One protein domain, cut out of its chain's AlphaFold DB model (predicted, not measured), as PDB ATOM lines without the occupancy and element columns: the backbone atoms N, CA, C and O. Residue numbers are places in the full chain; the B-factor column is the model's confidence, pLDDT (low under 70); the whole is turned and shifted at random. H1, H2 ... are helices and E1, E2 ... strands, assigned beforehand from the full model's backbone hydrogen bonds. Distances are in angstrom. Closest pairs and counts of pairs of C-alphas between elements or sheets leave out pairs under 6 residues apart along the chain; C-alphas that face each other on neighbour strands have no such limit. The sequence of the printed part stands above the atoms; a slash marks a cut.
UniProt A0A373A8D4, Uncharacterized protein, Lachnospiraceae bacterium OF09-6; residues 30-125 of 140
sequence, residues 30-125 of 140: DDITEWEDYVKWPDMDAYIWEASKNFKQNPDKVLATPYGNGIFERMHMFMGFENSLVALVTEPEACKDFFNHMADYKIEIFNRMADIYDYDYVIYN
ATOM      1  N   ASP A  30     129.244 161.104 170.354       95.94
ATOM      2  CA  ASP A  30     130.368 162.052 170.378       95.94
ATOM      3  C   ASP A  30     130.245 163.143 171.456       95.94
ATOM      4  O   ASP A  30     131.265 163.728 171.825       95.94
ATOM      5  N   ASP A  31     129.054 163.353 172.023       96.38
ATOM      6  CA  ASP A  31     128.807 164.241 173.163       96.38
ATOM      7  C   ASP A  31     128.593 163.439 174.456       96.38
ATOM      8  O   ASP A  31     127.628 162.684 174.590       96.38
ATOM      9  N   ILE A  32     129.495 163.601 175.434       97.50
ATOM     10  CA  ILE A  32     129.399 162.891 176.718       97.50
ATOM     11  C   ILE A  32     128.135 163.276 177.485       97.50
ATOM     12  O   ILE A  32     127.666 162.477 178.275       97.50
ATOM     13  N   THR A  33     127.556 164.459 177.273       97.38
ATOM     14  CA  THR A  33     126.366 164.903 178.016       97.38
ATOM     15  C   THR A  33     125.110 164.099 177.672       97.38
ATOM     16  O   THR A  33     124.163 164.091 178.454       97.38
ATOM     17  N   GLU A  34     125.127 163.367 176.556       96.31
ATOM     18  CA  GLU A  34     124.026 162.525 176.077       96.31
ATOM     19  C   GLU A  34     124.239 161.031 176.390       96.31
ATOM     20  O   GLU A  34     123.516 160.175 175.881       96.31
ATOM     21  N   TRP A  35     125.238 160.678 177.211       95.69
ATOM     22  CA  TRP A  35     125.674 159.287 177.397       95.69
ATOM     23  C   TRP A  35     124.547 158.323 177.817       95.69
ATOM     24  O   TRP A  35     124.544 157.163 177.393       95.69
ATOM     25  N   GLU A  36     123.577 158.793 178.606       95.12
ATOM     26  CA  GLU A  36     122.441 158.003 179.102       95.12
ATOM     27  C   GLU A  36     121.532 157.476 177.980       95.12
ATOM     28  O   GLU A  36     120.956 156.395 178.109       95.12
ATOM     29  N   ASP A  37     121.433 158.197 176.858       95.12
ATOM     30  CA  ASP A  37     120.568 157.818 175.735       95.12
ATOM     31  C   ASP A  37     121.155 156.657 174.913       95.12
ATOM     32  O   ASP A  37     120.426 155.918 174.237       95.12
ATOM     33  N   TYR A  38     122.476 156.471 174.976       92.69
ATOM     34  CA  TYR A  38     123.203 155.500 174.157       92.69
ATOM     35  C   TYR A  38     123.715 154.301 174.956       92.69
ATOM     36  O   TYR A  38     123.740 153.183 174.429       92.69
ATOM     37  N   VAL A  39     124.143 154.504 176.205       93.00
ATOM     38  CA  VAL A  39     124.742 153.448 177.028       93.00
ATOM     39  C   VAL A  39     123.649 152.593 177.658       93.00
ATOM     40  O   VAL A  39     122.910 153.022 178.540       93.00
ATOM     41  N   LYS A  40     123.574 151.332 177.229       90.62
ATOM     42  CA  LYS A  40     122.636 150.360 177.798       90.62
ATOM     43  C   LYS A  40     123.274 149.642 178.973       90.62
ATOM     44  O   LYS A  40     124.305 148.996 178.817       90.62
ATOM     45  N   TRP A  41     122.636 149.700 180.134       90.62
ATOM     46  CA  TRP A  41     123.095 148.959 181.302       90.62
ATOM     47  C   TRP A  41     122.472 147.563 181.313       90.62
ATOM     48  O   TRP A  41     121.243 147.448 181.321       90.62
ATOM     49  N   PRO A  42     123.282 146.494 181.274       89.12
ATOM     50  CA  PRO A  42     122.757 145.143 181.389       89.12
ATOM     51  C   PRO A  42     122.153 144.926 182.783       89.12
ATOM     52  O   PRO A  42     122.744 145.298 183.793       89.12
ATOM     53  N   ASP A  43     120.990 144.280 182.832       90.69
ATOM     54  CA  ASP A  43     120.383 143.834 184.086       90.69
ATOM     55  C   ASP A  43     121.183 142.650 184.640       90.69
ATOM     56  O   ASP A  43     121.165 141.553 184.076       90.69
ATOM     57  N   MET A  44     121.906 142.868 185.739       89.88
ATOM     58  CA  MET A  44     122.740 141.834 186.348       89.88
ATOM     59  C   MET A  44     121.920 140.655 186.894       89.88
ATOM     60  O   MET A  44     122.454 139.547 186.965       89.88
ATOM     61  N   ASP A  45     120.638 140.839 187.225       92.75
ATOM     62  CA  ASP A  45     119.765 139.757 187.701       92.75
ATOM     63  C   ASP A  45     119.274 138.846 186.569       92.75
ATOM     64  O   ASP A  45     118.824 137.725 186.818       92.75
ATOM     65  N   ALA A  46     119.422 139.270 185.311       91.44
ATOM     66  CA  ALA A  46     119.122 138.439 184.150       91.44
ATOM     67  C   ALA A  46     120.162 137.322 183.914       91.44
ATOM     68  O   ALA A  46     119.949 136.447 183.069       91.44
ATOM     69  N   TYR A  47     121.285 137.336 184.644       88.69
ATOM     70  CA  TYR A  47     122.395 136.398 184.477       88.69
ATOM     71  C   TYR A  47     122.524 135.421 185.650       88.69
ATOM     72  O   TYR A  47     122.178 135.712 186.793       88.69
ATOM     73  N   ILE A  48     123.067 134.235 185.360       90.06
ATOM     74  CA  ILE A  48     123.353 133.217 186.375       90.06
ATOM     75  C   ILE A  48     124.754 133.457 186.943       90.06
ATOM     76  O   ILE A  48     125.757 133.313 186.245       90.06
ATOM     77  N   TRP A  49     124.798 133.769 188.233       91.44
ATOM     78  CA  TRP A  49     126.002 134.022 189.018       91.44
ATOM     79  C   TRP A  49     126.360 132.780 189.839       91.44
ATOM     80  O   TRP A  49     126.059 132.693 191.026       91.44
ATOM     81  N   GLU A  50     126.965 131.777 189.198       91.88
ATOM     82  CA  GLU A  50     127.387 130.540 189.867       91.88
ATOM     83  C   GLU A  50     128.872 130.226 189.649       91.88
ATOM     84  O   GLU A  50     129.467 130.567 188.623       91.88
ATOM     85  N   ALA A  51     129.483 129.551 190.627       88.31
ATOM     86  CA  ALA A  51     130.872 129.129 190.519       88.31
ATOM     87  C   ALA A  51     131.019 128.112 189.384       88.31
ATOM     88  O   ALA A  51     130.244 127.159 189.261       88.31
ATOM     89  N   SER A  52     132.070 128.265 188.581       87.00
ATOM     90  CA  SER A  52     132.415 127.263 187.581       87.00
ATOM     91  C   SER A  52     132.651 125.920 188.265       87.00
ATOM     92  O   SER A  52     133.482 125.803 189.163       87.00
ATOM     93  N   LYS A  53     131.991 124.865 187.776       88.31
ATOM     94  CA  LYS A  53     132.157 123.487 188.282       88.31
ATOM     95  C   LYS A  53     133.602 122.979 188.198       88.31
ATOM     96  O   LYS A  53     133.959 122.010 188.862       88.31
ATOM     97  N   ASN A  54     134.422 123.622 187.366       89.62
ATOM     98  CA  ASN A  54     135.828 123.283 187.165       89.62
ATOM     99  C   ASN A  54     136.777 124.123 188.031       89.62
ATOM    100  O   ASN A  54     137.972 123.830 188.070       89.62
ATOM    101  N   PHE A  55     136.275 125.157 188.710       89.38
ATOM    102  CA  PHE A  55     137.083 125.979 189.594       89.38
ATOM    103  C   PHE A  55     137.339 125.255 190.919       89.38
ATOM    104  O   PHE A  55     136.430 124.710 191.543       89.38
ATOM    105  N   LYS A  56     138.603 125.237 191.344       88.81
ATOM    106  CA  LYS A  56     139.035 124.707 192.639       88.81
ATOM    107  C   LYS A  56     140.008 125.698 193.250       88.81
ATOM    108  O   LYS A  56     141.123 125.843 192.747       88.81
ATOM    109  N   GLN A  57     139.585 126.363 194.318       87.38
ATOM    110  CA  GLN A  57     140.448 127.267 195.064       87.38
ATOM    111  C   GLN A  57     141.592 126.472 195.699       87.38
ATOM    112  O   GLN A  57     141.383 125.401 196.272       87.38
ATOM    113  N   ASN A  58     142.809 126.989 195.558       91.12
ATOM    114  CA  ASN A  58     143.970 126.474 196.263       91.12
ATOM    115  C   ASN A  58     144.259 127.425 197.432       91.12
ATOM    116  O   ASN A  58     144.692 128.539 197.159       91.12
ATOM    117  N   PRO A  59     144.048 127.009 198.692       89.38
ATOM    118  CA  PRO A  59     144.214 127.888 199.848       89.38
ATOM    119  C   PRO A  59     145.672 128.310 200.091       89.38
ATOM    120  O   PRO A  59     145.910 129.296 200.776       89.38
ATOM    121  N   ASP A  60     146.653 127.604 199.516       94.75
ATOM    122  CA  ASP A  60     148.075 127.960 199.623       94.75
ATOM    123  C   ASP A  60     148.499 129.009 198.581       94.75
ATOM    124  O   ASP A  60     149.673 129.385 198.499       94.75
ATOM    125  N   LYS A  61     147.572 129.440 197.720       92.88
ATOM    126  CA  LYS A  61     147.828 130.418 196.671       92.88
ATOM    127  C   LYS A  61     146.867 131.578 196.792       92.88
ATOM    128  O   LYS A  61     145.681 131.409 197.029       92.88
ATOM    129  N   VAL A  62     147.414 132.737 196.483       91.31
ATOM    130  CA  VAL A  62     146.648 133.947 196.255       91.31
ATOM    131  C   VAL A  62     145.761 133.779 195.020       91.31
ATOM    132  O   VAL A  62     146.238 133.367 193.953       91.31
ATOM    133  N   LEU A  63     144.488 134.131 195.160       91.56
ATOM    134  CA  LEU A  63     143.509 134.190 194.090       91.56
ATOM    135  C   LEU A  63     143.255 135.647 193.698       91.56
ATOM    136  O   LEU A  63     142.807 136.459 194.500       91.56
ATOM    137  N   ALA A  64     143.500 135.957 192.428       90.69
ATOM    138  CA  ALA A  64     143.278 137.276 191.860       90.69
ATOM    139  C   ALA A  64     142.265 137.208 190.721       90.69
ATOM    140  O   ALA A  64     142.356 136.309 189.879       90.69
ATOM    141  N   THR A  65     141.363 138.185 190.646       88.12
ATOM    142  CA  THR A  65     140.483 138.362 189.483       88.12
ATOM    143  C   THR A  65     140.972 139.544 188.636       88.12
ATOM    144  O   THR A  65     140.908 140.692 189.085       88.12
ATOM    145  N   PRO A  66     141.555 139.301 187.444       86.25
ATOM    146  CA  PRO A  66     141.889 140.378 186.528       86.25
ATOM    147  C   PRO A  66     140.617 140.912 185.874       86.25
ATOM    148  O   PRO A  66     139.790 140.149 185.374       86.25
ATOM    149  N   TYR A  67     140.486 142.230 185.846       86.50
ATOM    150  CA  TYR A  67     139.349 142.924 185.270       86.50
ATOM    151  C   TYR A  67     139.851 144.057 184.371       86.50
ATOM    152  O   TYR A  67     140.404 145.041 184.856       86.50
ATOM    153  N   GLY A  68     139.673 143.896 183.058       84.44
ATOM    154  CA  GLY A  68     140.002 144.915 182.052       84.44
ATOM    155  C   GLY A  68     138.798 145.765 181.646       84.44
ATOM    156  O   GLY A  68     137.708 145.613 182.203       84.44
ATOM    157  N   ASN A  69     138.971 146.618 180.631       87.50
ATOM    158  CA  ASN A  69     137.973 147.605 180.213       87.50
ATOM    159  C   ASN A  69     137.612 148.525 181.371       87.50
ATOM    160  O   ASN A  69     136.460 148.522 181.819       87.50
ATOM    161  N   GLY A  70     138.601 149.246 181.897       89.69
ATOM    162  CA  GLY A  70     138.425 150.174 183.007       89.69
ATOM    163  C   GLY A  70     137.449 151.326 182.711       89.69
ATOM    164  O   GLY A  70     136.711 151.300 181.726       89.69
ATOM    165  N   ILE A  71     137.339 152.311 183.608       92.69
ATOM    166  CA  ILE A  71     136.272 153.322 183.487       92.69
ATOM    167  C   ILE A  71     136.570 154.287 182.338       92.69
ATOM    168  O   ILE A  71     135.675 154.615 181.559       92.69
ATOM    169  N   PHE A  72     137.834 154.689 182.198       91.88
ATOM    170  CA  PHE A  72     138.268 155.550 181.109       91.88
ATOM    171  C   PHE A  72     138.332 154.776 179.794       91.88
ATOM    172  O   PHE A  72     137.911 155.280 178.752       91.88
ATOM    173  N   GLU A  73     138.786 153.526 179.854       90.69
ATOM    174  CA  GLU A  73     138.813 152.633 178.710       90.69
ATOM    175  C   GLU A  73     137.420 152.476 178.106       90.69
ATOM    176  O   GLU A  73     137.235 152.658 176.904       90.69
ATOM    177  N   ARG A  74     136.403 152.259 178.947       92.62
ATOM    178  CA  ARG A  74     135.011 152.199 178.493       92.62
ATOM    179  C   ARG A  74     134.542 153.486 177.834       92.62
ATOM    180  O   ARG A  74     133.951 153.410 176.760       92.62
ATOM    181  N   MET A  75     134.851 154.643 178.412       94.69
ATOM    182  CA  MET A  75     134.498 155.930 177.806       94.69
ATOM    183  C   MET A  75     135.060 156.048 176.385       94.69
ATOM    184  O   MET A  75     134.319 156.320 175.440       94.69
ATOM    185  N   HIS A  76     136.349 155.749 176.202       91.62
ATOM    186  CA  HIS A  76     136.969 155.884 174.889       91.62
ATOM    187  C   HIS A  76     136.625 154.768 173.907       91.62
ATOM    188  O   HIS A  76     136.784 154.957 172.701       91.62
ATOM    189  N   MET A  77     136.155 153.613 174.379       91.69
ATOM    190  CA  MET A  77     135.538 152.602 173.516       91.69
ATOM    191  C   MET A  77     134.197 153.082 172.952       91.69
ATOM    192  O   MET A  77     133.859 152.720 171.828       91.69
ATOM    193  N   PHE A  78     133.443 153.884 173.708       94.19
ATOM    194  CA  PHE A  78     132.136 154.386 173.285       94.19
ATOM    195  C   PHE A  78     132.256 155.626 172.406       94.19
ATOM    196  O   PHE A  78     131.635 155.683 171.351       94.19
ATOM    197  N   MET A  79     133.078 156.596 172.804       94.31
ATOM    198  CA  MET A  79     133.139 157.898 172.131       94.31
ATOM    199  C   MET A  79     134.304 158.052 171.158       94.31
ATOM    200  O   MET A  79     134.381 159.029 170.415       94.31
ATOM    201  N   GLY A  80     135.247 157.113 171.176       91.88
ATOM    202  CA  GLY A  80     136.553 157.297 170.563       91.88
ATOM    203  C   GLY A  80     137.508 158.087 171.462       91.88
ATOM    204  O   GLY A  80     137.116 158.850 172.350       91.88
ATOM    205  N   PHE A  81     138.803 157.883 171.229       90.38
ATOM    206  CA  PHE A  81     139.866 158.389 172.100       90.38
ATOM    207  C   PHE A  81     139.974 159.917 172.107       90.38
ATOM    208  O   PHE A  81     140.049 160.519 173.172       90.38
ATOM    209  N   GLU A  82     139.942 160.556 170.936       91.69
ATOM    210  CA  GLU A  82     140.070 162.015 170.833       91.69
ATOM    211  C   GLU A  82     138.885 162.735 171.486       91.69
ATOM    212  O   GLU A  82     139.101 163.613 172.321       91.69
ATOM    213  N   ASN A  83     137.652 162.306 171.195       94.69
ATOM    214  CA  ASN A  83     136.445 162.866 171.810       94.69
ATOM    215  C   ASN A  83     136.464 162.708 173.332       94.69
ATOM    216  O   ASN A  83     136.140 163.647 174.047       94.69
ATOM    217  N   SER A  84     136.924 161.558 173.833       94.38
ATOM    218  CA  SER A  84     137.063 161.314 175.273       94.38
ATOM    219  C   SER A  84     138.021 162.295 175.945       94.38
ATOM    220  O   SER A  84     137.734 162.810 177.021       94.38
ATOM    221  N   LEU A  85     139.160 162.589 175.313       94.50
ATOM    222  CA  LEU A  85     140.116 163.560 175.849       94.50
ATOM    223  C   LEU A  85     139.573 164.990 175.815       94.50
ATOM    224  O   LEU A  85     139.819 165.751 176.747       94.50
ATOM    225  N   VAL A  86     138.842 165.353 174.757       96.00
ATOM    226  CA  VAL A  86     138.165 166.653 174.673       96.00
ATOM    227  C   VAL A  86     137.115 166.766 175.777       96.00
ATOM    228  O   VAL A  86     137.166 167.721 176.548       96.00
ATOM    229  N   ALA A  87     136.254 165.756 175.925       97.00
ATOM    230  CA  ALA A  87     135.187 165.708 176.919       97.00
ATOM    231  C   ALA A  87     135.709 165.877 178.353       97.00
ATOM    232  O   ALA A  87     135.146 166.652 179.119       97.00
ATOM    233  N   LEU A  88     136.836 165.243 178.699       96.06
ATOM    234  CA  LEU A  88     137.468 165.400 180.016       96.06
ATOM    235  C   LEU A  88     137.814 166.856 180.362       96.06
ATOM    236  O   LEU A  88     137.841 167.217 181.538       96.06
ATOM    237  N   VAL A  89     138.120 167.678 179.356       96.75
ATOM    238  CA  VAL A  89     138.494 169.085 179.539       96.75
ATOM    239  C   VAL A  89     137.281 170.002 179.426       96.75
ATOM    240  O   VAL A  89     137.192 170.980 180.168       96.75
ATOM    241  N   THR A  90     136.375 169.725 178.489       97.25
ATOM    242  CA  THR A  90     135.250 170.612 178.178       97.25
ATOM    243  C   THR A  90     134.026 170.343 179.044       97.25
ATOM    244  O   THR A  90     133.366 171.294 179.441       97.25
ATOM    245  N   GLU A  91     133.768 169.081 179.392       97.69
ATOM    246  CA  GLU A  91     132.565 168.615 180.094       97.69
ATOM    247  C   GLU A  91     132.912 167.733 181.320       97.69
ATOM    248  O   GLU A  91     132.509 166.567 181.408       97.69
ATOM    249  N   PRO A  92     133.675 168.252 182.306       96.38
ATOM    250  CA  PRO A  92     134.184 167.453 183.423       96.38
ATOM    251  C   PRO A  92     133.085 166.897 184.341       96.38
ATOM    252  O   PRO A  92     133.250 165.812 184.899       96.38
ATOM    253  N   GLU A  93     131.962 167.604 184.500       97.81
ATOM    254  CA  GLU A  93     130.849 167.135 185.338       97.81
ATOM    255  C   GLU A  93     130.097 165.970 184.683       97.81
ATOM    256  O   GLU A  93     129.801 164.990 185.363       97.81
ATOM    257  N   ALA A  94     129.869 166.017 183.365       97.62
ATOM    258  CA  ALA A  94     129.268 164.903 182.630       97.62
ATOM    259  C   ALA A  94     130.192 163.675 182.621       97.62
ATOM    260  O   ALA A  94     129.742 162.556 182.855       97.62
ATOM    261  N   CYS A  95     131.506 163.880 182.456       97.38
ATOM    262  CA  CYS A  95     132.486 162.797 182.585       97.38
ATOM    263  C   CYS A  95     132.456 162.163 183.982       97.38
ATOM    264  O   CYS A  95     132.490 160.942 184.115       97.38
ATOM    265  N   LYS A  96     132.391 162.983 185.035       97.25
ATOM    266  CA  LYS A  96     132.315 162.507 186.420       97.25
ATOM    267  C   LYS A  96     131.048 161.695 186.668       97.25
ATOM    268  O   LYS A  96     131.121 160.666 187.335       97.25
ATOM    269  N   ASP A  97     129.912 162.150 186.155       97.94
ATOM    270  CA  ASP A  97     128.641 161.442 186.282       97.94
ATOM    271  C   ASP A  97     128.672 160.074 185.579       97.94
ATOM    272  O   ASP A  97     128.394 159.048 186.206       97.94
ATOM    273  N   PHE A  98     129.163 160.036 184.335       97.31
ATOM    274  CA  PHE A  98     129.408 158.790 183.607       97.31
ATOM    275  C   PHE A  98     130.350 157.845 184.376       97.31
ATOM    276  O   PHE A  98     130.075 156.651 184.515       97.31
ATOM    277  N   PHE A  99     131.464 158.361 184.907       97.06
ATOM    278  CA  PHE A  99     132.424 157.546 185.652       97.06
ATOM    279  C   PHE A  99     131.858 156.993 186.955       97.06
ATOM    280  O   PHE A  99     132.168 155.851 187.287       97.06
ATOM    281  N   ASN A 100     131.030 157.755 187.675       97.25
ATOM    282  CA  ASN A 100     130.366 157.259 188.879       97.25
ATOM    283  C   ASN A 100     129.411 156.111 188.536       97.25
ATOM    284  O   ASN A 100     129.524 155.045 189.133       97.25
ATOM    285  N   HIS A 101     128.566 156.273 187.514       96.62
ATOM    286  CA  HIS A 101     127.671 155.202 187.067       96.62
ATOM    287  C   HIS A 101     128.433 153.947 186.619       96.62
ATOM    288  O   HIS A 101     128.091 152.826 186.996       96.62
ATOM    289  N   MET A 102     129.519 154.116 185.862       95.69
ATOM    290  CA  MET A 102     130.364 152.997 185.440       95.69
ATOM    291  C   MET A 102     131.089 152.332 186.622       95.69
ATOM    292  O   MET A 102     131.290 151.115 186.615       95.69
ATOM    293  N   ALA A 103     131.488 153.104 187.635       95.31
ATOM    294  CA  ALA A 103     132.076 152.575 188.857       95.31
ATOM    295  C   ALA A 103     131.053 151.764 189.661       95.31
ATOM    296  O   ALA A 103     131.364 150.633 190.030       95.31
ATOM    297  N   ASP A 104     129.838 152.280 189.858       96.19
ATOM    298  CA  ASP A 104     128.752 151.584 190.559       96.19
ATOM    299  C   ASP A 104     128.421 150.249 189.885       96.19
ATOM    300  O   ASP A 104     128.377 149.203 190.539       96.19
ATOM    301  N   TYR A 105     128.323 150.251 188.555       94.62
ATOM    302  CA  TYR A 105     128.141 149.042 187.760       94.62
ATOM    303  C   TYR A 105     129.253 148.000 187.984       94.62
ATOM    304  O   TYR A 105     129.005 146.803 188.149       94.62
ATOM    305  N   LYS A 106     130.517 148.435 188.011       93.19
ATOM    306  CA  LYS A 106     131.657 147.534 188.241       93.19
ATOM    307  C   LYS A 106     131.703 147.025 189.677       93.19
ATOM    308  O   LYS A 106     132.031 145.860 189.886       93.19
ATOM    309  N   ILE A 107     131.367 147.871 190.652       94.12
ATOM    310  CA  ILE A 107     131.243 147.484 192.061       94.12
ATOM    311  C   ILE A 107     130.198 146.380 192.201       94.12
ATOM    312  O   ILE A 107     130.459 145.391 192.883       94.12
ATOM    313  N   GLU A 108     129.059 146.493 191.515       95.12
ATOM    314  CA  GLU A 108     128.044 145.440 191.504       95.12
ATOM    315  C   GLU A 108     128.602 144.112 190.969       95.12
ATOM    316  O   GLU A 108     128.441 143.077 191.617       95.12
ATOM    317  N   ILE A 109     129.330 144.137 189.845       93.44
ATOM    318  CA  ILE A 109     129.991 142.937 189.308       93.44
ATOM    319  C   ILE A 109     130.965 142.342 190.330       93.44
ATOM    320  O   ILE A 109     130.963 141.129 190.540       93.44
ATOM    321  N   PHE A 110     131.806 143.165 190.960       93.75
ATOM    322  CA  PHE A 110     132.767 142.680 191.950       93.75
ATOM    323  C   PHE A 110     132.069 142.068 193.160       93.75
ATOM    324  O   PHE A 110     132.429 140.963 193.551       93.75
ATOM    325  N   ASN A 111     131.023 142.699 193.691       93.38
ATOM    326  CA  ASN A 111     130.254 142.146 194.804       93.38
ATOM    327  C   ASN A 111     129.646 140.782 194.444       93.38
ATOM    328  O   ASN A 111     129.826 139.815 195.179       93.38
ATOM    329  N   ARG A 112     129.027 140.665 193.261       93.75
ATOM    330  CA  ARG A 112     128.466 139.390 192.787       93.75
ATOM    331  C   ARG A 112     129.541 138.326 192.575       93.75
ATOM    332  O   ARG A 112     129.315 137.157 192.866       93.75
ATOM    333  N   MET A 113     130.722 138.701 192.079       92.81
ATOM    334  CA  MET A 113     131.845 137.766 191.967       92.81
ATOM    335  C   MET A 113     132.385 137.346 193.337       92.81
ATOM    336  O   MET A 113     132.754 136.184 193.477       92.81
ATOM    337  N   ALA A 114     132.423 138.247 194.322       91.81
ATOM    338  CA  ALA A 114     132.900 137.967 195.678       91.81
ATOM    339  C   ALA A 114     131.984 136.983 196.420       91.81
ATOM    340  O   ALA A 114     132.465 136.139 197.169       91.81
ATOM    341  N   ASP A 115     130.675 137.030 196.151       92.25
ATOM    342  CA  ASP A 115     129.707 136.068 196.697       92.25
ATOM    343  C   ASP A 115     129.941 134.630 196.187       92.25
ATOM    344  O   ASP A 115     129.523 133.656 196.818       92.25
ATOM    345  N   ILE A 116     130.609 134.483 195.038       93.12
ATOM    346  CA  ILE A 116     130.867 133.197 194.373       93.12
ATOM    347  C   ILE A 116     132.299 132.710 194.616       93.12
ATOM    348  O   ILE A 116     132.538 131.513 194.799       93.12
ATOM    349  N   TYR A 117     133.257 133.631 194.540       91.12
ATOM    350  CA  TYR A 117     134.685 133.370 194.582       91.12
ATOM    351  C   TYR A 117     135.319 134.205 195.690       91.12
ATOM    352  O   TYR A 117     135.317 135.429 195.634       91.12
ATOM    353  N   ASP A 118     135.950 133.526 196.641       89.06
ATOM    354  CA  ASP A 118     136.714 134.146 197.722       89.06
ATOM    355  C   ASP A 118     138.098 134.592 197.206       89.06
ATOM    356  O   ASP A 118     139.116 133.940 197.450       89.06
ATOM    357  N   TYR A 119     138.122 135.626 196.357       90.81
ATOM    358  CA  TYR A 119     139.356 136.199 195.814       90.81
ATOM    359  C   TYR A 119     140.000 137.187 196.793       90.81
ATOM    360  O   TYR A 119     139.321 137.952 197.470       90.81
ATOM    361  N   ASP A 120     141.332 137.225 196.810       90.44
ATOM    362  CA  ASP A 120     142.103 138.091 197.705       90.44
ATOM    363  C   ASP A 120     142.189 139.533 197.186       90.44
ATOM    364  O   ASP A 120     142.219 140.488 197.963       90.44
ATOM    365  N   TYR A 121     142.267 139.709 195.861       89.88
ATOM    366  CA  TYR A 121     142.302 141.032 195.239       89.88
ATOM    367  C   TYR A 121     141.806 141.050 193.792       89.88
ATOM    368  O   TYR A 121     141.843 140.061 193.054       89.88
ATOM    369  N   VAL A 122     141.393 142.245 193.376       90.25
ATOM    370  CA  VAL A 122     141.054 142.585 191.993       90.25
ATOM    371  C   VAL A 122     142.263 143.256 191.350       90.25
ATOM    372  O   VAL A 122     142.813 144.211 191.898       90.25
ATOM    373  N   ILE A 123     142.670 142.777 190.176       90.00
ATOM    374  CA  ILE A 123     143.624 143.498 189.328       90.00
ATOM    375  C   ILE A 123     142.790 144.308 188.340       90.00
ATOM    376  O   ILE A 123     142.254 143.746 187.390       90.00
ATOM    377  N   TYR A 124     142.637 145.603 188.603       87.50
ATOM    378  CA  TYR A 124     141.840 146.497 187.771       87.50
ATOM    379  C   TYR A 124     142.721 147.211 186.745       87.50
ATOM    380  O   TYR A 124     143.609 147.981 187.117       87.50
ATOM    381  N   ASN A 125     142.477 146.945 185.467       84.50
ATOM    382  CA  ASN A 125     143.206 147.523 184.346       84.50
ATOM    383  C   ASN A 125     142.314 148.520 183.599       84.50
ATOM    384  O   ASN A 125     141.163 148.216 183.289       84.50
TER     385      ASN A 125
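This is residues 30 to 125 of the 140 residues of an uncharacterized protein of Lachnospiraceae bacterium OF09-6 (UniProt A0A373A8D4). One long helix, H4, makes the long axis; short helices H1, H2 and H3 gather towards its first end, and a small ribbon of two parallel strands, E1 and E2, runs beside its later half. A long loop, within residues 39 to 63, passes its last end. The printed part has 96 residues, in order H1, E1, H2, H3, H4, E2; it is mostly helix and loose, radius of gyration 16.4 A, spanning 49 by 28 by 18 A.

H1, residues 32 to 38, touches residues 94 to 98 alone of H4, residues 92 to 116; the closest C-alphas, Thr 33 and Ala 94, are 5.5 A apart. E1, residues 64 to 67, is parallel to E2, residues 121 to 124, at 22 degrees; N 67 and O 123, 2.8 A apart, are within hydrogen-bond range. H2, residues 71 to 79, touches H3, residues 81 to 90, only at the corner. Within hydrogen-bond range are every O i to N i+4 pair in H2, 5 of 6 in H3, 20 of 21 in H4 and 0 of 3 in H1, where 3 of 4 O i to N i+3 pairs are.

H1 begins at C-alpha 32 (129.399, 162.891, 176.718). H4 measures 36.1 A; E2 ends at C-alpha 124 (141.840, 146.497, 187.771).

The farthest C-alphas, Asp 60 and Thr 90, are 49.4 A apart. The link H1 to E1 is long; the printed part has no cut, and no printed residue is under pLDDT 70.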